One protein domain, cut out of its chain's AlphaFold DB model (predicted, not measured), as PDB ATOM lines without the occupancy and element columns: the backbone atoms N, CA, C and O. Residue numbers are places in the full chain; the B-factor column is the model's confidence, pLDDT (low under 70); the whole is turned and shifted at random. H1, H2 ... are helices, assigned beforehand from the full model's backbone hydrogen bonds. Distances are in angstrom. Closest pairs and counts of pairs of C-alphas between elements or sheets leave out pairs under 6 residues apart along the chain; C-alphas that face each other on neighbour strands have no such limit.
ATOM      1  N   GLU A   6      37.612  -9.344  -3.448       85.81
ATOM      2  CA  GLU A   6      37.609 -10.726  -2.972       85.81
ATOM      3  C   GLU A   6      36.187 -11.206  -2.650       85.81
ATOM      4  O   GLU A   6      35.790 -12.292  -3.057       85.81
ATOM      5  N   ALA A   7      35.379 -10.360  -1.998       89.38
ATOM      6  CA  ALA A   7      33.984 -10.677  -1.696       89.38
ATOM      7  C   ALA A   7      33.143 -10.813  -2.971       89.38
ATOM      8  O   ALA A   7      32.303 -11.701  -3.059       89.38
ATOM      9  N   LYS A   8      33.391  -9.967  -3.979       91.50
ATOM     10  CA  LYS A   8      32.706 -10.054  -5.275       91.50
ATOM     11  C   LYS A   8      33.105 -11.312  -6.046       91.50
ATOM     12  O   LYS A   8      32.233 -11.971  -6.597       91.50
ATOM     13  N   ILE A   9      34.396 -11.654  -6.049       91.69
ATOM     14  CA  ILE A   9      34.908 -12.881  -6.675       91.69
ATOM     15  C   ILE A   9      34.287 -14.110  -6.010       91.69
ATOM     16  O   ILE A   9      33.795 -14.990  -6.704       91.69
ATOM     17  N   PHE A  10      34.246 -14.154  -4.676       94.31
ATOM     18  CA  PHE A  10      33.599 -15.250  -3.958       94.31
ATOM     19  C   PHE A  10      32.107 -15.366  -4.310       94.31
ATOM     20  O   PHE A  10      31.633 -16.448  -4.646       94.31
ATOM     21  N   LEU A  11      31.377 -14.246  -4.318       94.69
ATOM     22  CA  LEU A  11      29.960 -14.223  -4.691       94.69
ATOM     23  C   LEU A  11      29.716 -14.662  -6.139       94.69
ATOM     24  O   LEU A  11      28.698 -15.297  -6.397       94.69
ATOM     25  N   LEU A  12      30.638 -14.400  -7.067       94.44
ATOM     26  CA  LEU A  12      30.522 -14.855  -8.455       94.44
ATOM     27  C   LEU A  12      30.424 -16.383  -8.551       94.44
ATOM     28  O   LEU A  12      29.672 -16.894  -9.377       94.44
ATOM     29  N   PHE A  13      31.110 -17.118  -7.671       94.06
ATOM     30  CA  PHE A  13      31.019 -18.577  -7.660       94.06
ATOM     31  C   PHE A  13      29.619 -19.085  -7.314       94.06
ATOM     32  O   PHE A  13      29.292 -20.192  -7.723       94.06
ATOM     33  N   SER A  14      28.758 -18.299  -6.653       95.19
ATOM     34  CA  SER A  14      27.361 -18.704  -6.411       95.19
ATOM     35  C   SER A  14      26.583 -18.940  -7.712       95.19
ATOM     36  O   SER A  14      25.665 -19.751  -7.727       95.19
ATOM     37  N   ALA A  15      27.001 -18.319  -8.821       94.06
ATOM     38  CA  ALA A  15      26.423 -18.503 -10.150       94.06
ATOM     39  C   ALA A  15      26.852 -19.810 -10.848       94.06
ATOM     40  O   ALA A  15      26.440 -20.054 -11.980       94.06
ATOM     41  N   TYR A  16      27.645 -20.669 -10.196       90.62
ATOM     42  CA  TYR A  16      28.077 -21.966 -10.736       90.62
ATOM     43  C   TYR A  16      26.944 -22.826 -11.324       90.62
ATOM     44  O   TYR A  16      27.156 -23.373 -12.406       90.62
ATOM     45  N   PRO A  17      25.735 -22.919 -10.722       91.19
ATOM     46  CA  PRO A  17      24.650 -23.693 -11.320       91.19
ATOM     47  C   PRO A  17      24.290 -23.224 -12.734       91.19
ATOM     48  O   PRO A  17      23.847 -24.026 -13.543       91.19
ATOM     49  N   LEU A  18      24.511 -21.954 -13.093       90.50
ATOM     50  CA  LEU A  18      24.233 -21.467 -14.449       90.50
ATOM     51  C   LEU A  18      25.152 -22.096 -15.505       90.50
ATOM     52  O   LEU A  18      24.767 -22.186 -16.668       90.50
ATOM     53  N   ILE A  19      26.337 -22.577 -15.118       85.69
ATOM     54  CA  ILE A  19      27.247 -23.288 -16.028       85.69
ATOM     55  C   ILE A  19      26.595 -24.583 -16.529       85.69
ATOM     56  O   ILE A  19      26.798 -24.960 -17.684       85.69
ATOM     57  N   LEU A  20      25.745 -25.225 -15.716       78.62
ATOM     58  CA  LEU A  20      24.968 -26.390 -16.147       78.62
ATOM     59  C   LEU A  20      24.049 -26.075 -17.322       78.62
ATOM     60  O   LEU A  20      23.900 -26.918 -18.202       78.62
ATOM     61  N   LEU A  21      23.473 -24.869 -17.391       79.31
ATOM     62  CA  LEU A  21      22.652 -24.483 -18.540       79.31
ATOM     63  C   LEU A  21      23.476 -24.585 -19.818       79.31
ATOM     64  O   LEU A  21      23.070 -25.285 -20.744       79.31
ATOM     65  N   LEU A  22      24.670 -23.988 -19.823       72.62
ATOM     66  CA  LEU A  22      25.595 -24.051 -20.953       72.62
ATOM     67  C   LEU A  22      25.982 -25.500 -21.271       72.62
ATOM     68  O   LEU A  22      25.867 -25.920 -22.420       72.62
ATOM     69  N   ALA A  23      26.355 -26.299 -20.267       71.88
ATOM     70  CA  ALA A  23      26.731 -27.701 -20.465       71.88
ATOM     71  C   ALA A  23      25.609 -28.532 -21.121       71.88
ATOM     72  O   ALA A  23      25.882 -29.343 -22.011       71.88
ATOM     73  N   GLY A  38      13.360 -40.092 -12.158       78.38
ATOM     74  CA  GLY A  38      12.457 -39.435 -11.215       78.38
ATOM     75  C   GLY A  38      12.983 -39.257  -9.786       78.38
ATOM     76  O   GLY A  38      12.174 -38.966  -8.909       78.38
ATOM     77  N   SER A  39      14.284 -39.427  -9.524       83.19
ATOM     78  CA  SER A  39      14.831 -39.353  -8.159       83.19
ATOM     79  C   SER A  39      15.257 -37.945  -7.741       83.19
ATOM     80  O   SER A  39      15.096 -37.600  -6.579       83.19
ATOM     81  N   LEU A  40      15.734 -37.103  -8.666       89.50
ATOM     82  CA  LEU A  40      16.367 -35.830  -8.312       89.50
ATOM     83  C   LEU A  40      15.342 -34.727  -8.001       89.50
ATOM     84  O   LEU A  40      14.793 -34.087  -8.912       89.50
ATOM     85  N   SER A  41      15.135 -34.452  -6.715       93.19
ATOM     86  CA  SER A  41      14.384 -33.291  -6.228       93.19
ATOM     87  C   SER A  41      15.202 -31.999  -6.271       93.19
ATOM     88  O   SER A  41      16.429 -32.001  -6.412       93.19
ATOM     89  N   PHE A  42      14.518 -30.861  -6.145       94.38
ATOM     90  CA  PHE A  42      15.186 -29.558  -6.100       94.38
ATOM     91  C   PHE A  42      16.189 -29.467  -4.942       94.38
ATOM     92  O   PHE A  42      17.310 -28.992  -5.132       94.38
ATOM     93  N   ILE A  43      15.808 -29.927  -3.747       94.81
ATOM     94  CA  ILE A  43      16.668 -29.814  -2.567       94.81
ATOM     95  C   ILE A  43      17.900 -30.723  -2.650       94.81
ATOM     96  O   ILE A  43      18.980 -30.308  -2.233       94.81
ATOM     97  N   GLU A  44      17.778 -31.906  -3.259       93.19
ATOM     98  CA  GLU A  44      18.929 -32.766  -3.572       93.19
ATOM     99  C   GLU A  44      19.866 -32.102  -4.574       93.19
ATOM    100  O   GLU A  44      21.080 -32.092  -4.379       93.19
ATOM    101  N   PHE A  45      19.317 -31.467  -5.612       93.00
ATOM    102  CA  PHE A  45      20.122 -30.708  -6.562       93.00
ATOM    103  C   PHE A  45      20.873 -29.549  -5.884       93.00
ATOM    104  O   PHE A  45      22.071 -29.370  -6.110       93.00
ATOM    105  N   PHE A  46      20.207 -28.786  -5.014       95.56
ATOM    106  CA  PHE A  46      20.848 -27.721  -4.243       95.56
ATOM    107  C   PHE A  46      21.960 -28.261  -3.330       95.56
ATOM    108  O   PHE A  46      23.066 -27.718  -3.321       95.56
ATOM    109  N   GLN A  47      21.704 -29.356  -2.607       94.75
ATOM    110  CA  GLN A  47      22.698 -30.005  -1.751       94.75
ATOM    111  C   GLN A  47      23.905 -30.516  -2.551       94.75
ATOM    112  O   GLN A  47      25.046 -30.345  -2.107       94.75
ATOM    113  N   ALA A  48      23.676 -31.087  -3.735       91.56
ATOM    114  CA  ALA A  48      24.733 -31.535  -4.629       91.56
ATOM    115  C   ALA A  48      25.592 -30.355  -5.109       91.56
ATOM    116  O   ALA A  48      26.816 -30.408  -5.000       91.56
ATOM    117  N   MET A  49      24.975 -29.256  -5.559       92.81
ATOM    118  CA  MET A  49      25.701 -28.054  -5.992       92.81
ATOM    119  C   MET A  49      26.522 -27.433  -4.859       92.81
ATOM    120  O   MET A  49      27.695 -27.109  -5.055       92.81
ATOM    121  N   LEU A  50      25.945 -27.330  -3.659       93.81
ATOM    122  CA  LEU A  50      26.645 -26.850  -2.471       93.81
ATOM    123  C   LEU A  50      27.853 -27.744  -2.134       93.81
ATOM    124  O   LEU A  50      28.942 -27.248  -1.840       93.81
ATOM    125  N   SER A  51      27.685 -29.065  -2.229       90.69
ATOM    126  CA  SER A  51      28.747 -30.040  -1.958       90.69
ATOM    127  C   SER A  51      29.856 -30.020  -3.005       90.69
ATOM    128  O   SER A  51      31.025 -30.154  -2.644       90.69
ATOM    129  N   VAL A  52      29.518 -29.844  -4.286       89.19
ATOM    130  CA  VAL A  52      30.496 -29.698  -5.374       89.19
ATOM    131  C   VAL A  52      31.328 -28.443  -5.149       89.19
ATOM    132  O   VAL A  52      32.552 -28.515  -5.140       89.19
ATOM    133  N   GLN A  53      30.693 -27.302  -4.881       90.19
ATOM    134  CA  GLN A  53      31.413 -26.053  -4.629       90.19
ATOM    135  C   GLN A  53      32.317 -26.121  -3.399       90.19
ATOM    136  O   GLN A  53      33.410 -25.557  -3.428       90.19
ATOM    137  N   TYR A  54      31.895 -26.832  -2.350       89.00
ATOM    138  CA  TYR A  54      32.730 -27.084  -1.178       89.00
ATOM    139  C   TYR A  54      33.943 -27.976  -1.486       89.00
ATOM    140  O   TYR A  54      34.953 -27.878  -0.807       89.00
ATOM    141  N   GLN A  55      33.873 -28.835  -2.502       86.19
ATOM    142  CA  GLN A  55      34.997 -29.676  -2.932       86.19
ATOM    143  C   GLN A  55      35.884 -28.990  -3.982       86.19
ATOM    144  O   GLN A  55      37.013 -29.414  -4.223       86.19
ATOM    145  N   MET A  56      35.405 -27.914  -4.607       86.12
ATOM    146  CA  MET A  56      36.180 -27.140  -5.569       86.12
ATOM    147  C   MET A  56      37.183 -26.222  -4.864       86.12
ATOM    148  O   MET A  56      36.835 -25.426  -3.993       86.12
ATOM    149  N   ALA A  57      38.435 -26.241  -5.325       85.38
ATOM    150  CA  ALA A  57      39.484 -25.396  -4.759       85.38
ATOM    151  C   ALA A  57      39.206 -23.889  -4.936       85.38
ATOM    152  O   ALA A  57      39.457 -23.105  -4.026       85.38
ATOM    153  N   LEU A  58      38.680 -23.462  -6.091       89.25
ATOM    154  CA  LEU A  58      38.554 -22.035  -6.426       89.25
ATOM    155  C   LEU A  58      37.574 -21.253  -5.520       89.25
ATOM    156  O   LEU A  58      37.990 -20.215  -4.995       89.25
ATOM    157  N   PRO A  59      36.324 -21.707  -5.274       91.62
ATOM    158  CA  PRO A  59      35.424 -21.037  -4.331       91.62
ATOM    159  C   PRO A  59      36.005 -20.954  -2.914       91.62
ATOM    160  O   PRO A  59      35.910 -19.905  -2.272       91.62
ATOM    161  N   LEU A  60      36.658 -22.025  -2.447       91.88
ATOM    162  CA  LEU A  60      37.302 -22.065  -1.132       91.88
ATOM    163  C   LEU A  60      38.472 -21.087  -1.031       91.88
ATOM    164  O   LEU A  60      38.564 -20.346  -0.055       91.88
ATOM    165  N   ILE A  61      39.343 -21.039  -2.044       92.50
ATOM    166  CA  ILE A  61      40.454 -20.081  -2.108       92.50
ATOM    167  C   ILE A  61      39.911 -18.657  -2.024       92.50
ATOM    168  O   ILE A  61      40.421 -17.858  -1.243       92.50
ATOM    169  N   ALA A  62      38.867 -18.335  -2.793       93.69
ATOM    170  CA  ALA A  62      38.266 -17.005  -2.775       93.69
ATOM    171  C   ALA A  62      37.702 -16.646  -1.388       93.69
ATOM    172  O   ALA A  62      37.934 -15.536  -0.902       93.69
ATOM    173  N   LEU A  63      37.024 -17.591  -0.726       94.81
ATOM    174  CA  LEU A  63      36.512 -17.416   0.632       94.81
ATOM    175  C   LEU A  63      37.644 -17.217   1.647       94.81
ATOM    176  O   LEU A  63      37.642 -16.243   2.395       94.81
ATOM    177  N   PHE A  64      38.636 -18.103   1.670       94.50
ATOM    178  CA  PHE A  64      39.731 -18.049   2.638       94.50
ATOM    179  C   PHE A  64      40.639 -16.846   2.420       94.50
ATOM    180  O   PHE A  64      41.074 -16.213   3.381       94.50
ATOM    181  N   TYR A  65      40.856 -16.446   1.172       92.56
ATOM    182  CA  TYR A  65      41.569 -15.216   0.871       92.56
ATOM    183  C   TYR A  65      40.793 -13.973   1.339       92.56
ATOM    184  O   TYR A  65      41.382 -13.044   1.900       92.56
ATOM    185  N   LEU A  66      39.461 -13.962   1.201       93.62
ATOM    186  CA  LEU A  66      38.617 -12.919   1.789       93.62
ATOM    187  C   LEU A  66      38.759 -12.879   3.321       93.62
ATOM    188  O   LEU A  66      38.913 -11.794   3.879       93.62
ATOM    189  N   VAL A  67      38.748 -14.030   3.999       93.31
ATOM    190  CA  VAL A  67      38.958 -14.106   5.457       93.31
ATOM    191  C   VAL A  67      40.300 -13.474   5.829       93.31
ATOM    192  O   VAL A  67      40.348 -12.516   6.601       93.31
ATOM    193  N   VAL A  68      41.386 -13.942   5.215       92.12
ATOM    194  CA  VAL A  68      42.749 -13.476   5.496       92.12
ATOM    195  C   VAL A  68      42.895 -11.967   5.284       92.12
ATOM    196  O   VAL A  68      43.458 -11.270   6.128       92.12
ATOM    197  N   THR A  69      42.376 -11.429   4.178       89.38
ATOM    198  CA  THR A  69      42.463  -9.986   3.890       89.38
ATOM    199  C   THR A  69      41.655  -9.145   4.878       89.38
ATOM    200  O   THR A  69      42.101  -8.070   5.282       89.38
ATOM    201  N   VAL A  70      40.496  -9.637   5.327       89.12
ATOM    202  CA  VAL A  70      39.669  -8.958   6.333       89.12
ATOM    203  C   VAL A  70      40.391  -8.851   7.676       89.12
ATOM    204  O   VAL A  70      40.299  -7.797   8.311       89.12
ATOM    205  N   PHE A  71      41.111  -9.887   8.109       85.88
ATOM    206  CA  PHE A  71      41.826  -9.880   9.389       85.88
ATOM    207  C   PHE A  71      43.187  -9.177   9.322       85.88
ATOM    208  O   PHE A  71      43.546  -8.448  10.246       85.88
ATOM    209  N   ARG A  72      43.925  -9.292   8.213       77.31
ATOM    210  CA  ARG A  72      45.278  -8.720   8.117       77.31
ATOM    211  C   ARG A  72      45.317  -7.214   7.883       77.31
ATOM    212  O   ARG A  72      46.270  -6.563   8.312       77.31
ATOM    213  N   ASP A  73      44.286  -6.647   7.259       74.38
ATOM    214  CA  ASP A  73      44.136  -5.189   7.176       74.38
ATOM    215  C   ASP A  73      44.080  -4.540   8.569       74.38
ATOM    216  O   ASP A  73      44.489  -3.392   8.722       74.38
ATOM    217  N   GLU A  74      43.633  -5.277   9.590       67.94
ATOM    218  CA  GLU A  74      43.610  -4.816  10.980       67.94
ATOM    219  C   GLU A  74      45.019  -4.758  11.582       67.94
ATOM    220  O   GLU A  74      45.392  -3.770  12.209       67.94
ATOM    221  N   ILE A  75      45.826  -5.799  11.340       66.94
ATOM    222  CA  ILE A  75      47.206  -5.892  11.835       66.94
ATOM    223  C   ILE A  75      48.053  -4.759  11.245       66.94
ATOM    224  O   ILE A  75      48.831  -4.126  11.956       66.94
ATOM    225  N   LYS A  76      47.874  -4.465   9.948       65.19
ATOM    226  CA  LYS A  76      48.623  -3.411   9.246       65.19
ATOM    227  C   LYS A  76      48.240  -1.993   9.661       65.19
ATOM    228  O   LYS A  76      49.084  -1.108   9.589       65.19
ATOM    229  N   ARG A  77      46.985  -1.753  10.054       63.19
ATOM    230  CA  ARG A  77      46.498  -0.403  10.387       63.19
ATOM    231  C   ARG A  77      46.933   0.090  11.766       63.19
ATOM    232  O   ARG A  77      46.684   1.250  12.070       63.19
ATOM    233  N   GLY A  78      47.610  -0.747  12.557       55.50
ATOM    234  CA  GLY A  78      47.944  -0.438  13.943       55.50
ATOM    235  C   GLY A  78      46.675  -0.450  14.792       55.50
ATOM    236  O   GLY A  78      45.665   0.165  14.453       55.50
ATOM    237  N   TYR A  79      46.696  -1.210  15.884       52.88
ATOM    238  CA  TYR A  79      45.565  -1.360  16.795       52.88
ATOM    239  C   TYR A  79      44.864  -0.020  17.060       52.88
ATOM    240  O   TYR A  79      45.486   0.913  17.568       52.88
ATOM    241  N   HIS A  80      43.573   0.070  16.727       53.97
ATOM    242  CA  HIS A  80      42.718   1.156  17.197       53.97
ATOM    243  C   HIS A  80      42.763   1.102  18.727       53.97
ATOM    244  O   HIS A  80      42.217   0.168  19.315       53.97
ATOM    245  N   LYS A  81      43.499   2.031  19.353       55.44
ATOM    246  CA  LYS A  81      43.856   1.989  20.784       55.44
ATOM    247  C   LYS A  81      42.640   1.896  21.717       55.44
ATOM    248  O   LYS A  81      42.793   1.409  22.831       55.44
ATOM    249  N   ASP A  82      41.452   2.252  21.230       60.25
ATOM    250  CA  ASP A  82      40.253   2.416  22.055       60.25
ATOM    251  C   ASP A  82      39.195   1.309  21.885       60.25
ATOM    252  O   ASP A  82      38.228   1.252  22.644       60.25
ATOM    253  N   ILE A  83      39.349   0.392  20.918       68.56
ATOM    254  CA  ILE A  83      38.369  -0.683  20.681       68.56
ATOM    255  C   ILE A  83      38.949  -2.029  21.112       68.56
ATOM    256  O   ILE A  83      40.051  -2.416  20.722       68.56
ATOM    257  N   SER A  84      38.181  -2.798  21.893       75.06
ATOM    258  CA  SER A  84      38.629  -4.119  22.329       75.06
ATOM    259  C   SER A  84      38.818  -5.069  21.139       75.06
ATOM    260  O   SER A  84      37.937  -5.231  20.288       75.06
ATOM    261  N   LYS A  85      39.963  -5.764  21.116       73.88
ATOM    262  CA  LYS A  85      40.333  -6.727  20.062       73.88
ATOM    263  C   LYS A  85      39.233  -7.772  19.811       73.88
ATOM    264  O   LYS A  85      38.958  -8.131  18.671       73.88
ATOM    265  N   LYS A  86      38.539  -8.193  20.876       77.25
ATOM    266  CA  LYS A  86      37.411  -9.137  20.825       77.25
ATOM    267  C   LYS A  86      36.192  -8.582  20.075       77.25
ATOM    268  O   LYS A  86      35.577  -9.311  19.303       77.25
ATOM    269  N   LYS A  87      35.844  -7.301  20.265       81.44
ATOM    270  CA  LYS A  87      34.719  -6.668  19.550       81.44
ATOM    271  C   LYS A  87      34.996  -6.586  18.051       81.44
ATOM    272  O   LYS A  87      34.125  -6.920  17.255       81.44
ATOM    273  N   ILE A  88      36.220  -6.211  17.679       81.81
ATOM    274  CA  ILE A  88      36.671  -6.174  16.282       81.81
ATOM    275  C   ILE A  88      36.594  -7.566  15.648       81.81
ATOM    276  O   ILE A  88      36.044  -7.716  14.555       81.81
ATOM    277  N   PHE A  89      37.123  -8.583  16.335       83.75
ATOM    278  CA  PHE A  89      37.111  -9.960  15.847       83.75
ATOM    279  C   PHE A  89      35.681 -10.446  15.580       83.75
ATOM    280  O   PHE A  89      35.366 -10.864  14.465       83.75
ATOM    281  N   ASN A  90      34.787 -10.296  16.562       85.88
ATOM    282  CA  ASN A  90      33.391 -10.715  16.430       85.88
ATOM    283  C   ASN A  90      32.663  -9.975  15.302       85.88
ATOM    284  O   ASN A  90      31.946 -10.605  14.527       85.88
ATOM    285  N   ALA A  91      32.878  -8.664  15.156       87.19
ATOM    286  CA  ALA A  91      32.266  -7.884  14.080       87.19
ATOM    287  C   ALA A  91      32.717  -8.359  12.686       87.19
ATOM    288  O   ALA A  91      31.920  -8.398  11.746       87.19
ATOM    289  N   LYS A  92      33.985  -8.761  12.534       89.44
ATOM    290  CA  LYS A  92      34.509  -9.308  11.273       89.44
ATOM    291  C   LYS A  92      33.943 -10.683  10.958       89.44
ATOM    292  O   LYS A  92      33.517 -10.892   9.824       89.44
ATOM    293  N   ILE A  93      33.900 -11.580  11.944       91.44
ATOM    294  CA  ILE A  93      33.262 -12.892  11.783       91.44
ATOM    295  C   ILE A  93      31.799 -12.714  11.391       91.44
ATOM    296  O   ILE A  93      31.372 -13.276  10.389       91.44
ATOM    297  N   GLN A  94      31.055 -11.848  12.083       91.50
ATOM    298  CA  GLN A  94      29.671 -11.546  11.727       91.50
ATOM    299  C   GLN A  94      29.564 -11.030  10.287       91.50
ATOM    300  O   GLN A  94      28.713 -11.483   9.526       91.50
ATOM    301  N   SER A  95      30.458 -10.130   9.871       91.38
ATOM    302  CA  SER A  95      30.459  -9.634   8.499       91.38
ATOM    303  C   SER A  95      30.769 -10.726   7.465       91.38
ATOM    304  O   SER A  95      30.187 -10.686   6.380       91.38
ATOM    305  N   LEU A  96      31.664 -11.675   7.771       94.19
ATOM    306  CA  LEU A  96      31.953 -12.857   6.943       94.19
ATOM    307  C   LEU A  96      30.735 -13.777   6.848       94.19
ATOM    308  O   LEU A  96      30.380 -14.179   5.741       94.19
ATOM    309  N   CYS A  97      30.040 -14.018   7.962       93.69
ATOM    310  CA  CYS A  97      28.794 -14.782   7.978       93.69
ATOM    311  C   CYS A  97      27.735 -14.162   7.065       93.69
ATOM    312  O   CYS A  97      27.089 -14.882   6.317       93.69
ATOM    313  N   VAL A  98      27.585 -12.832   7.066       94.75
ATOM    314  CA  VAL A  98      26.621 -12.157   6.180       94.75
ATOM    315  C   VAL A  98      26.985 -12.354   4.702       94.75
ATOM    316  O   VAL A  98      26.102 -12.615   3.889       94.75
ATOM    317  N   VAL A  99      28.270 -12.270   4.331       95.19
ATOM    318  CA  VAL A  99      28.700 -12.542   2.942       95.19
ATOM    319  C   VAL A  99      28.419 -13.986   2.551       95.19
ATOM    320  O   VAL A  99      27.924 -14.226   1.453       95.19
ATOM    321  N   TYR A 100      28.703 -14.935   3.442       95.38
ATOM    322  CA  TYR A 100      28.423 -16.343   3.194       95.38
ATOM    323  C   TYR A 100      26.917 -16.630   3.104       95.38
ATOM    324  O   TYR A 100      26.484 -17.377   2.236       95.38
ATOM    325  N   LEU A 101      26.090 -15.970   3.915       95.88
ATOM    326  CA  LEU A 101      24.635 -16.084   3.831       95.88
ATOM    327  C   LEU A 101      24.105 -15.560   2.490       95.88
ATOM    328  O   LEU A 101      23.278 -16.210   1.859       95.88
ATOM    329  N   ILE A 102      24.619 -14.426   2.009       96.31
ATOM    330  CA  ILE A 102      24.265 -13.899   0.682       96.31
ATOM    331  C   ILE A 102      24.731 -14.846  -0.426       96.31
ATOM    332  O   ILE A 102      23.999 -15.047  -1.394       96.31
ATOM    333  N   TYR A 103      25.912 -15.449  -0.286       96.19
ATOM    334  CA  TYR A 103      26.384 -16.490  -1.196       96.19
ATOM    335  C   TYR A 103      25.410 -17.675  -1.247       96.19
ATOM    336  O   TYR A 103      25.001 -18.062  -2.338       96.19
ATOM    337  N   LEU A 104      24.984 -18.196  -0.090       96.88
ATOM    338  CA  LEU A 104      24.039 -19.311  -0.001       96.88
ATOM    339  C   LEU A 104      22.676 -18.965  -0.609       96.88
ATOM    340  O   LEU A 104      22.132 -19.761  -1.369       96.88
ATOM    341  N   LEU A 105      22.144 -17.774  -0.322       97.38
ATOM    342  CA  LEU A 105      20.889 -17.306  -0.916       97.38
ATOM    343  C   LEU A 105      21.003 -17.162  -2.435       97.38
ATOM    344  O   LEU A 105      20.116 -17.592  -3.164       97.38
ATOM    345  N   SER A 106      22.108 -16.596  -2.921       97.00
ATOM    346  CA  SER A 106      22.334 -16.435  -4.361       97.00
ATOM    347  C   SER A 106      22.442 -17.795  -5.047       97.00
ATOM    348  O   SER A 106      21.788 -18.023  -6.062       97.00
ATOM    349  N   LEU A 107      23.196 -18.726  -4.455       96.56
ATOM    350  CA  LEU A 107      23.317 -20.102  -4.930       96.56
ATOM    351  C   LEU A 107      21.954 -20.791  -4.986       96.56
ATOM    352  O   LEU A 107      21.622 -21.400  -5.997       96.56
ATOM    353  N   PHE A 108      21.155 -20.662  -3.927       97.06
ATOM    354  CA  PHE A 108      19.813 -21.230  -3.858       97.06
ATOM    355  C   PHE A 108      18.921 -20.706  -4.987       97.06
ATOM    356  O   PHE A 108      18.274 -21.496  -5.673       97.06
ATOM    357  N   LEU A 109      18.934 -19.393  -5.240       97.38
ATOM    358  CA  LEU A 109      18.169 -18.777  -6.327       97.38
ATOM    359  C   LEU A 109      18.644 -19.244  -7.709       97.38
ATOM    360  O   LEU A 109      17.816 -19.553  -8.566       97.38
ATOM    361  N   PHE A 110      19.956 -19.351  -7.933       96.31
ATOM    362  CA  PHE A 110      20.484 -19.882  -9.192       96.31
ATOM    363  C   PHE A 110      20.148 -21.362  -9.375       96.31
ATOM    364  O   PHE A 110      19.744 -21.758 -10.466       96.31
ATOM    365  N   CYS A 111      20.242 -22.176  -8.322       95.50
ATOM    366  CA  CYS A 111      19.786 -23.563  -8.351       95.50
ATOM    367  C   CYS A 111      18.295 -23.647  -8.684       95.50
ATOM    368  O   CYS A 111      17.911 -24.462  -9.517       95.50
ATOM    369  N   MET A 112      17.466 -22.795  -8.075       94.69
ATOM    370  CA  MET A 112      16.021 -22.768  -8.309       94.69
ATOM    371  C   MET A 112      15.723 -22.434  -9.768       94.69
ATOM    372  O   MET A 112      14.978 -23.155 -10.430       94.69
ATOM    373  N   PHE A 113      16.373 -21.399 -10.298       94.31
ATOM    374  CA  PHE A 113      16.263 -21.026 -11.703       94.31
ATOM    375  C   PHE A 113      16.648 -22.187 -12.632       94.31
ATOM    376  O   PHE A 113      15.864 -22.575 -13.492       94.31
ATOM    377  N   VAL A 114      17.819 -22.793 -12.432       92.69
ATOM    378  CA  VAL A 114      18.323 -23.883 -13.287       92.69
ATOM    379  C   VAL A 114      17.441 -25.125 -13.206       92.69
ATOM    380  O   VAL A 114      17.142 -25.739 -14.234       92.69
ATOM    381  N   TYR A 115      16.995 -25.481 -12.000       91.88
ATOM    382  CA  TYR A 115      16.162 -26.655 -11.781       91.88
ATOM    383  C   TYR A 115      14.839 -26.535 -12.538       91.88
ATOM    384  O   TYR A 115      14.524 -27.389 -13.365       91.88
ATOM    385  N   TYR A 116      14.104 -25.440 -12.325       90.94
ATOM    386  CA  TYR A 116      12.772 -25.269 -12.905       90.94
ATOM    387  C   TYR A 116      12.780 -24.886 -14.388       90.94
ATOM    388  O   TYR A 116      11.861 -25.267 -15.108       90.94
ATOM    389  N   VAL A 117      13.805 -24.175 -14.874       89.94
ATOM    390  CA  VAL A 117      13.891 -23.796 -16.296       89.94
ATOM    391  C   VAL A 117      14.397 -24.948 -17.162       89.94
ATOM    392  O   VAL A 117      13.951 -25.093 -18.299       89.94
ATOM    393  N   ARG A 118      15.332 -25.763 -16.653       86.62
ATOM    394  CA  ARG A 118      16.034 -26.755 -17.478       86.62
ATOM    395  C   ARG A 118      15.941 -28.181 -16.963       86.62
ATOM    396  O   ARG A 118      15.641 -29.066 -17.759       86.62
ATOM    397  N   LEU A 119      16.200 -28.429 -15.679       86.12
ATOM    398  CA  LEU A 119      16.291 -29.811 -15.186       86.12
ATOM    399  C   LEU A 119      14.940 -30.537 -15.197       86.12
ATOM    400  O   LEU A 119      14.914 -31.713 -15.537       86.12
ATOM    401  N   VAL A 120      13.827 -29.836 -14.952       86.25
ATOM    402  CA  VAL A 120      12.454 -30.397 -14.989       86.25
ATOM    403  C   VAL A 120      12.094 -31.069 -16.327       86.25
ATOM    404  O   VAL A 120      11.178 -31.892 -16.385       86.25
ATOM    405  N   GLN A 121      12.800 -30.735 -17.411       84.31
ATOM    406  CA  GLN A 121      12.595 -31.336 -18.733       84.31
ATOM    407  C   GLN A 121      13.226 -32.733 -18.872       84.31
ATOM    408  O   GLN A 121      12.941 -33.417 -19.850       84.31
ATOM    409  N   PHE A 122      14.088 -33.149 -17.941       83.00
ATOM    410  CA  PHE A 122      14.783 -34.434 -17.993       83.00
ATOM    411  C   PHE A 122      14.097 -35.505 -17.139       83.00
ATOM    412  O   PHE A 122      13.653 -35.240 -16.022       83.00
ATOM    413  N   ASP A 123      14.124 -36.749 -17.619       83.00
ATOM    414  CA  ASP A 123      13.452 -37.902 -16.997       83.00
ATOM    415  C   ASP A 123      13.987 -38.292 -15.607       83.00
ATOM    416  O   ASP A 123      13.318 -39.003 -14.858       83.00
ATOM    417  N   TYR A 124      15.193 -37.853 -15.237       82.69
ATOM    418  CA  TYR A 124      15.777 -38.120 -13.916       82.69
ATOM    419  C   TYR A 124      15.274 -37.176 -12.816       82.69
ATOM    420  O   TYR A 124      15.546 -37.413 -11.641       82.69
ATOM    421  N   THR A 125      14.535 -36.114 -13.155       85.06
ATOM    422  CA  THR A 125      13.999 -35.192 -12.143       85.06
ATOM    423  C   THR A 125      12.668 -35.659 -11.574       85.06
ATOM    424  O   THR A 125      11.752 -36.027 -12.309       85.06
ATOM    425  N   SER A 126      12.536 -35.587 -10.248       86.50
ATOM    426  CA  SER A 126      11.292 -35.912  -9.539       86.50
ATOM    427  C   SER A 126      10.213 -34.837  -9.710       86.50
ATOM    428  O   SER A 126       9.032 -35.095  -9.486       86.50
ATOM    429  N   LYS A 127      10.619 -33.611 -10.080       88.00
ATOM    430  CA  LYS A 127       9.784 -32.395 -10.145       88.00
ATOM    431  C   LYS A 127       9.207 -31.970  -8.788       88.00
ATOM    432  O   LYS A 127       8.384 -31.058  -8.724       88.00
ATOM    433  N   THR A 128       9.656 -32.591  -7.703       91.00
ATOM    434  CA  THR A 128       9.279 -32.248  -6.334       91.00
ATOM    435  C   THR A 128      10.311 -31.312  -5.711       91.00
ATOM    436  O   THR A 128      11.488 -31.302  -6.080       91.00
ATOM    437  N   PHE A 129       9.874 -30.510  -4.739       91.25
ATOM    438  CA  PHE A 129      10.796 -29.650  -4.000       91.25
ATOM    439  C   PHE A 129      11.707 -30.470  -3.071       91.25
ATOM    440  O   PHE A 129      12.912 -30.240  -3.039       91.25
ATOM    441  N   PHE A 130      11.134 -31.448  -2.363       92.31
ATOM    442  CA  PHE A 130      11.828 -32.372  -1.460       92.31
ATOM    443  C   PHE A 130      11.884 -33.794  -2.036       92.31
ATOM    444  O   PHE A 130      10.999 -34.149  -2.827       92.31
ATOM    445  N   PRO A 131      12.870 -34.613  -1.629       89.31
ATOM    446  CA  PRO A 131      12.882 -36.031  -1.959       89.31
ATOM    447  C   PRO A 131      11.700 -36.755  -1.312       89.31
ATOM    448  O   PRO A 131      11.136 -36.309  -0.309       89.31
ATOM    449  N   VAL A 132      11.326 -37.892  -1.891       87.06
ATOM    450  CA  VAL A 132      10.261 -38.740  -1.351       87.06
ATOM    451  C   VAL A 132      10.836 -39.604  -0.226       87.06
ATOM    452  O   VAL A 132      11.841 -40.287  -0.418       87.06
ATOM    453  N   GLY A 133      10.186 -39.590   0.938       86.69
ATOM    454  CA  GLY A 133      10.582 -40.374   2.113       86.69
ATOM    455  C   GLY A 133      11.320 -39.554   3.175       86.69
ATOM    456  O   GLY A 133      12.186 -38.736   2.869       86.69
ATOM    457  N   ALA A 134      10.971 -39.783   4.443       84.19
ATOM    458  CA  ALA A 134      11.512 -39.026   5.574       84.19
ATOM    459  C   ALA A 134      13.035 -39.193   5.728       84.19
ATOM    460  O   ALA A 134      13.729 -38.211   5.990       84.19
ATOM    461  N   ASP A 135      13.556 -40.398   5.487       85.88
ATOM    462  CA  ASP A 135      14.990 -40.692   5.599       85.88
ATOM    463  C   ASP A 135      15.813 -39.926   4.556       85.88
ATOM    464  O   ASP A 135      16.847 -39.341   4.878       85.88
ATOM    465  N   ASN A 136      15.308 -39.832   3.322       87.75
ATOM    466  CA  ASN A 136      15.952 -39.066   2.254       87.75
ATOM    467  C   ASN A 136      15.946 -37.564   2.566       87.75
ATOM    468  O   ASN A 136      16.951 -36.881   2.370       87.75
ATOM    469  N   ILE A 137      14.847 -37.037   3.118       90.69
ATOM    470  CA  ILE A 137      14.782 -35.636   3.558       90.69
ATOM    471  C   ILE A 137      15.824 -35.377   4.651       90.69
ATOM    472  O   ILE A 137      16.579 -34.405   4.560       90.69
ATOM    473  N   ALA A 138      15.896 -36.247   5.662       90.81
ATOM    474  CA  ALA A 138      16.858 -36.121   6.751       90.81
ATOM    475  C   ALA A 138      18.303 -36.158   6.233       90.81
ATOM    476  O   ALA A 138      19.097 -35.284   6.583       90.81
ATOM    477  N   TYR A 139      18.622 -37.103   5.346       90.44
ATOM    478  CA  TYR A 139      19.940 -37.221   4.726       90.44
ATOM    479  C   TYR A 139      20.359 -35.927   4.015       90.44
ATOM    480  O   TYR A 139      21.452 -35.406   4.248       90.44
ATOM    481  N   VAL A 140      19.471 -35.352   3.199       92.88
ATOM    482  CA  VAL A 140      19.784 -34.142   2.427       92.88
ATOM    483  C   VAL A 140      19.926 -32.916   3.331       92.88
ATOM    484  O   VAL A 140      20.862 -32.130   3.161       92.88
ATOM    485  N   VAL A 141      19.052 -32.762   4.329       93.69
ATOM    486  CA  VAL A 141      19.129 -31.657   5.299       93.69
ATOM    487  C   VAL A 141      20.419 -31.734   6.114       93.69
ATOM    488  O   VAL A 141      21.122 -30.729   6.239       93.69
ATOM    489  N   VAL A 142      20.778 -32.921   6.616       93.25
ATOM    490  CA  VAL A 142      22.047 -33.144   7.327       93.25
ATOM    491  C   VAL A 142      23.237 -32.859   6.410       93.25
ATOM    492  O   VAL A 142      24.195 -32.225   6.846       93.25
ATOM    493  N   GLY A 143      23.166 -33.238   5.132       92.12
ATOM    494  CA  GLY A 143      24.192 -32.921   4.138       92.12
ATOM    495  C   GLY A 143      24.410 -31.414   3.959       92.12
ATOM    496  O   GLY A 143      25.551 -30.947   3.993       92.12
ATOM    497  N   ILE A 144      23.329 -30.637   3.823       95.31
ATOM    498  CA  ILE A 144      23.384 -29.170   3.698       95.31
ATOM    499  C   ILE A 144      23.970 -28.542   4.966       95.31
ATOM    500  O   ILE A 144      24.926 -27.766   4.889       95.31
ATOM    501  N   LEU A 145      23.423 -28.895   6.134       95.44
ATOM    502  CA  LEU A 145      23.892 -28.375   7.419       95.44
ATOM    503  C   LEU A 145      25.358 -28.736   7.661       95.44
ATOM    504  O   LEU A 145      26.133 -27.882   8.085       95.44
ATOM    505  N   GLY A 146      25.755 -29.962   7.326       93.12
ATOM    506  CA  GLY A 146      27.129 -30.433   7.434       93.12
ATOM    507  C   GLY A 146      28.098 -29.567   6.634       93.12
ATOM    508  O   GLY A 146      29.104 -29.127   7.186       93.12
ATOM    509  N   VAL A 147      27.780 -29.257   5.369       93.44
ATOM    510  CA  VAL A 147      28.624 -28.386   4.527       93.44
ATOM    511  C   VAL A 147      28.688 -26.956   5.075       93.44
ATOM    512  O   VAL A 147      29.769 -26.368   5.133       93.44
ATOM    513  N   ILE A 148      27.564 -26.398   5.529       95.19
ATOM    514  CA  ILE A 148      27.517 -25.048   6.112       95.19
ATOM    515  C   ILE A 148      28.377 -24.972   7.380       95.19
ATOM    516  O   ILE A 148      29.201 -24.065   7.518       95.19
ATOM    517  N   LEU A 149      28.219 -25.934   8.292       94.06
ATOM    518  CA  LEU A 149      28.931 -25.964   9.568       94.06
ATOM    519  C   LEU A 149      30.432 -26.163   9.377       94.06
ATOM    520  O   LEU A 149      31.219 -25.423   9.966       94.06
ATOM    521  N   VAL A 150      30.853 -27.105   8.529       92.69
ATOM    522  CA  VAL A 150      32.286 -27.327   8.284       92.69
ATOM    523  C   VAL A 150      32.928 -26.132   7.572       92.69
ATOM    524  O   VAL A 150      34.050 -25.754   7.902       92.69
ATOM    525  N   THR A 151      32.199 -25.464   6.668       93.50
ATOM    526  CA  THR A 151      32.670 -24.220   6.037       93.50
ATOM    527  C   THR A 151      32.852 -23.124   7.081       93.50
ATOM    528  O   THR A 151      33.862 -22.420   7.070       93.50
ATOM    529  N   PHE A 152      31.913 -23.000   8.022       93.75
ATOM    530  CA  PHE A 152      32.015 -22.048   9.122       93.75
ATOM    531  C   PHE A 152      33.223 -22.338  10.025       93.75
ATOM    532  O   PHE A 152      33.988 -21.423  10.329       93.75
ATOM    533  N   VAL A 153      33.462 -23.604  10.382       93.69
ATOM    534  CA  VAL A 153      34.675 -24.014  11.112       93.69
ATOM    535  C   VAL A 153      35.935 -23.670  10.313       93.69
ATOM    536  O   VAL A 153      36.864 -23.090  10.870       93.69
ATOM    537  N   GLY A 154      35.955 -23.932   9.004       93.00
ATOM    538  CA  GLY A 154      37.068 -23.560   8.128       93.00
ATOM    539  C   GLY A 154      37.350 -22.054   8.132       93.00
ATOM    540  O   GLY A 154      38.504 -21.641   8.216       93.00
ATOM    541  N   VAL A 155      36.307 -21.217   8.129       94.25
ATOM    542  CA  VAL A 155      36.447 -19.757   8.268       94.25
ATOM    543  C   VAL A 155      37.085 -19.381   9.607       94.25
ATOM    544  O   VAL A 155      37.953 -18.510   9.622       94.25
ATOM    545  N   LEU A 156      36.704 -20.028  10.713       92.62
ATOM    546  CA  LEU A 156      37.302 -19.779  12.030       92.62
ATOM    547  C   LEU A 156      38.778 -20.197  12.079       92.62
ATOM    548  O   LEU A 156      39.608 -19.422  12.549       92.62
ATOM    549  N   VAL A 157      39.110 -21.374  11.541       92.19
ATOM    550  CA  VAL A 157      40.493 -21.874  11.453       92.19
ATOM    551  C   VAL A 157      41.361 -20.911  10.645       92.19
ATOM    552  O   VAL A 157      42.431 -20.505  11.090       92.19
ATOM    553  N   VAL A 158      40.890 -20.483   9.473       93.38
ATOM    554  CA  VAL A 158      41.634 -19.544   8.622       93.38
ATOM    555  C   VAL A 158      41.730 -18.160   9.259       93.38
ATOM    556  O   VAL A 158      42.762 -17.502   9.125       93.38
ATOM    557  N   ALA A 159      40.691 -17.711   9.966       91.19
ATOM    558  CA  ALA A 159      40.729 -16.454  10.704       91.19
ATOM    559  C   ALA A 159      41.835 -16.473  11.766       91.19
ATOM    560  O   ALA A 159      42.624 -15.531  11.817       91.19
ATOM    561  N   ASP A 160      41.950 -17.550  12.543       88.06
ATOM    562  CA  ASP A 160      43.000 -17.697  13.553       88.06
ATOM    563  C   ASP A 160      44.399 -17.789  12.918       88.06
ATOM    564  O   ASP A 160      45.296 -17.001  13.227       88.06
ATOM    565  N   LEU A 161      44.563 -18.643  11.900       88.31
ATOM    566  CA  LEU A 161      45.822 -18.782  11.160       88.31
ATOM    567  C   LEU A 161      46.278 -17.479  10.497       88.31
ATOM    568  O   LEU A 161      47.483 -17.233  10.381       88.31
ATOM    569  N   SER A 162      45.345 -16.626  10.070       88.38
ATOM    570  CA  SER A 162      45.662 -15.329   9.462       88.38
ATOM    571  C   SER A 162      46.325 -14.345  10.431       88.38
ATOM    572  O   SER A 162      47.005 -13.418   9.984       88.38
ATOM    573  N   LEU A 163      46.147 -14.548  11.741       84.12
ATOM    574  CA  LEU A 163      46.799 -13.759  12.785       84.12
ATOM    575  C   LEU A 163      48.216 -14.264  13.087       84.12
ATOM    576  O   LEU A 163      49.050 -13.486  13.548       84.12
ATOM    577  N   LEU A 164      48.486 -15.541  12.809       82.69
ATOM    578  CA  LEU A 164      49.731 -16.227  13.163       82.69
ATOM    579  C   LEU A 164      50.714 -16.355  11.988       82.69
ATOM    580  O   LEU A 164      51.914 -16.510  12.202       82.69
ATOM    581  N   THR A 165      50.230 -16.305  10.743       82.69
ATOM    582  CA  THR A 165      51.017 -16.665   9.549       82.69
ATOM    583  C   THR A 165      50.909 -15.641   8.412       82.69
ATOM    584  O   THR A 165      50.160 -14.663   8.463       82.69
ATOM    585  N   ILE A 166      51.693 -15.840   7.346       84.75
ATOM    586  CA  ILE A 166      51.563 -15.068   6.101       84.75
ATOM    587  C   ILE A 166      50.345 -15.533   5.283       84.75
ATOM    588  O   ILE A 166      49.965 -16.699   5.335       84.75
ATOM    589  N   ASN A 167      49.776 -14.635   4.465       84.00
ATOM    590  CA  ASN A 167      48.510 -14.868   3.744       84.00
ATOM    591  C   ASN A 167      48.421 -16.215   3.033       84.00
ATOM    592  O   ASN A 167      47.436 -16.929   3.188       84.00
ATOM    593  N   SER A 168      49.434 -16.534   2.231       81.12
ATOM    594  CA  SER A 168      49.421 -17.733   1.398       81.12
ATOM    595  C   SER A 168      49.422 -19.002   2.247       81.12
ATOM    596  O   SER A 168      48.715 -19.945   1.919       81.12
ATOM    597  N   VAL A 169      50.147 -19.002   3.370       86.88
ATOM    598  CA  VAL A 169      50.205 -20.145   4.292       86.88
ATOM    599  C   VAL A 169      48.852 -20.356   4.970       86.88
ATOM    600  O   VAL A 169      48.352 -21.476   4.960       86.88
ATOM    601  N   ALA A 170      48.209 -19.294   5.468       88.88
ATOM    602  CA  ALA A 170      46.877 -19.391   6.072       88.88
ATOM    603  C   ALA A 170      45.829 -19.962   5.098       88.88
ATOM    604  O   ALA A 170      45.042 -20.830   5.473       88.88
ATOM    605  N   VAL A 171      45.842 -19.512   3.837       90.12
ATOM    606  CA  VAL A 171      44.927 -20.026   2.804       90.12
ATOM    607  C   VAL A 171      45.213 -21.495   2.493       90.12
ATOM    608  O   VAL A 171      44.281 -22.295   2.471       90.12
ATOM    609  N   VAL A 172      46.479 -21.867   2.285       91.31
ATOM    610  CA  VAL A 172      46.869 -23.255   1.972       91.31
ATOM    611  C   VAL A 172      46.500 -24.206   3.109       91.31
ATOM    612  O   VAL A 172      45.931 -25.263   2.851       91.31
ATOM    613  N   LEU A 173      46.750 -23.822   4.361       89.19
ATOM    614  CA  LEU A 173      46.367 -24.618   5.529       89.19
ATOM    615  C   LEU A 173      44.843 -24.739   5.674       89.19
ATOM    616  O   LEU A 173      44.349 -25.808   6.022       89.19
ATOM    617  N   GLY A 174      44.092 -23.686   5.345       88.50
ATOM    618  CA  GLY A 174      42.632 -23.751   5.271       88.50
ATOM    619  C   GLY A 174      42.139 -24.757   4.232       88.50
ATOM    620  O   GLY A 174      41.247 -25.555   4.507       88.50
ATOM    621  N   ILE A 175      42.742 -24.765   3.040       89.69
ATOM    622  CA  ILE A 175      42.412 -25.741   1.989       89.69
ATOM    623  C   ILE A 175      42.768 -27.152   2.449       89.69
ATOM    624  O   ILE A 175      41.969 -28.067   2.279       89.69
ATOM    625  N   PHE A 176      43.938 -27.329   3.065       89.62
ATOM    626  CA  PHE A 176      44.354 -28.614   3.615       89.62
ATOM    627  C   PHE A 176      43.352 -29.133   4.656       89.62
ATOM    628  O   PHE A 176      42.946 -30.290   4.588       89.62
ATOM    629  N   PHE A 177      42.875 -28.265   5.556       89.56
ATOM    630  CA  PHE A 177      41.805 -28.596   6.499       89.56
ATOM    631  C   PHE A 177      40.538 -29.085   5.782       89.56
ATOM    632  O   PHE A 177      39.976 -30.117   6.154       89.56
ATOM    633  N   VAL A 178      40.109 -28.393   4.721       87.44
ATOM    634  CA  VAL A 178      38.937 -28.812   3.941       87.44
ATOM    635  C   VAL A 178      39.164 -30.174   3.287       87.44
ATOM    636  O   VAL A 178      38.300 -31.040   3.406       87.44
ATOM    637  N   LEU A 179      40.325 -30.417   2.677       87.19
ATOM    638  CA  LEU A 179      40.643 -31.713   2.073       87.19
ATOM    639  C   LEU A 179      40.550 -32.847   3.102       87.19
ATOM    640  O   LEU A 179      39.846 -33.829   2.867       87.19
ATOM    641  N   VAL A 180      41.149 -32.676   4.282       86.81
ATOM    642  CA  VAL A 180      41.041 -33.656   5.375       86.81
ATOM    643  C   VAL A 180      39.578 -33.870   5.788       86.81
ATOM    644  O   VAL A 180      39.147 -35.014   5.937       86.81
ATOM    645  N   SER A 181      38.781 -32.800   5.887       85.19
ATOM    646  CA  SER A 181      37.348 -32.888   6.219       85.19
ATOM    647  C   SER A 181      36.503 -33.601   5.153       85.19
ATOM    648  O   SER A 181      35.457 -34.169   5.454       85.19
ATOM    649  N   THR A 182      36.930 -33.574   3.888       81.81
ATOM    650  CA  THR A 182      36.254 -34.321   2.817       81.81
ATOM    651  C   THR A 182      36.627 -35.797   2.848       81.81
ATOM    652  O   THR A 182      35.751 -36.643   2.684       81.81
ATOM    653  N   ILE A 183      37.892 -36.112   3.148       80.69
ATOM    654  CA  ILE A 183      38.387 -37.489   3.256       80.69
ATOM    655  C   ILE A 183      37.750 -38.203   4.456       80.69
ATOM    656  O   ILE A 183      37.430 -39.386   4.364       80.69
ATOM    657  N   SER A 184      37.476 -37.494   5.559       75.88
ATOM    658  CA  SER A 184      36.852 -38.089   6.752       75.88
ATOM    659  C   SER A 184      35.511 -38.770   6.474       75.88
ATOM    660  O   SER A 184      35.183 -39.760   7.123       75.88
ATOM    661  N   LYS A 185      34.756 -38.288   5.479       68.75
ATOM    662  CA  LYS A 185      33.491 -38.904   5.057       68.75
ATOM    663  C   LYS A 185      33.682 -40.322   4.516       68.75
ATOM    664  O   LYS A 185      32.811 -41.155   4.726       68.75
ATOM    665  N   TYR A 186      34.815 -40.594   3.868       70.62
ATOM    666  CA  TYR A 186      35.127 -41.907   3.303       70.62
ATOM    667  C   TYR A 186      35.591 -42.905   4.365       70.62
ATOM    668  O   TYR A 186      35.339 -44.094   4.222       70.62
ATOM    669  N   PHE A 187      36.217 -42.448   5.457       66.19
ATOM    670  CA  PHE A 187      36.592 -43.344   6.555       66.19
ATOM    671  C   PHE A 187      35.372 -43.921   7.281       66.19
ATOM    672  O   PHE A 187      35.410 -45.072   7.698       66.19
ATOM    673  N   ALA A 188      34.279 -43.159   7.368       61.00
ATOM    674  CA  ALA A 188      33.029 -43.631   7.964       61.00
ATOM    675  C   ALA A 188      32.310 -44.704   7.125       61.00
ATOM    676  O   ALA A 188      31.441 -45.388   7.647       61.00
ATOM    677  N   THR A 189      32.639 -44.851   5.837       57.03
ATOM    678  CA  THR A 189      32.023 -45.851   4.943       57.03
ATOM    679  C   THR A 189      32.766 -47.193   4.928       57.03
ATOM    680  O   THR A 189      32.291 -48.134   4.301       57.03
TER     681      THR A 189
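AT A GLANCE: This is residues 6 to 23 and 38 to 189 of the 191 residues of an uncharacterized protein of Lactobacillus apodemi DSM 16634 = JCM 16172 (UniProt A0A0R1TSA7). What shape is this? It is an elongated helical bundle: the two longest helices, H5 and H6, run opposite ways, and H3 and H4, one after the other, pack on both. H1 lies beside H4 and H5, H2 packs on H5, and H7 folds back beside H6 until residues 183 to 189 stick out. What is it made of? The printed part has 170 residues with seven named helices, H1 to H7 along the chain, and no named strand, all helix by class; H1, H4, H5, H6 and H7 form the bundle, up and down, each running against the one before. How large is it? It is only just compact, close to loose, with a radius of gyration of the C-alphas of 18.2 A and spans of 61 by 34 by 27 A.

HOW THE PARTS SIT: What touches the longest helix? H5, residues 85 to 117, forms a helical hairpin with H4, residues 57 to 76, at a shallow tilt of 23 degrees, the closest C-alphas being Lys 92 and Val 70, 7.2 A apart. With residues 99 to 110 alone it touches H1, residues 6 to 15, closest at the C-alphas of Leu 107 and Ser 14, 4.5 A; with residues 107 to 114 alone it touches H2, residues 17 to 23, closest at those of Cys 111 and Pro 17, 5.7 A. Where is H3? H3, residues 42 to 55, touches H5 at a steep tilt of 50 degrees, the C-alphas of Phe 46 and Cys 111 closest at 5.9 A. It touches residues 140 to 151 alone of H6, residues 134 to 164, the C-alphas of Gln 47 and Ile 144 closest at 5.6 A. How does H7 stand? H7, residues 167 to 187, forms a helical hairpin with H6, closest at the C-alphas of Ala 170 and Leu 161, 5.2 A, and touches H4, closest at those of Val 171 and Phe 64, 5.6 A. How do the backbones run? Every O i to N i+4 pair is within hydrogen-bond range in H3 and H5, against 3 of 6 in H1, 14 of 16 in H4, 25 of 27 in H6, 15 of 17 in H7 and 1 of 3 in H2, where 4 of 4 O i to N i+3 pairs are.

IN THESE COORDINATES: Where are the anchors? H1 begins at C-alpha 6, (37.609, -10.726, -2.972), and H7 ends at C-alpha 187, (36.592, -43.344, 6.555). How long are the helices? From first to last C-alpha H5 measures 48.1 A, H6 45.1 A, H7 31.0 A, H4 27.6 A with a kink of 26 degrees near residue 70, H3 20.1 A, H1 15.4 A and H2 10.2 A.

THE WHOLE: Is the printed part unbroken? Residues 24 to 37 are not printed, and C-alphas 23 and 38 are 20.7 A apart across the cut. Which link is long? That from H5 to H6, residues 118 to 133, is long. Where is confidence low? The pLDDT is under 70 at residues 74 to 83, 185 and 187 to 189.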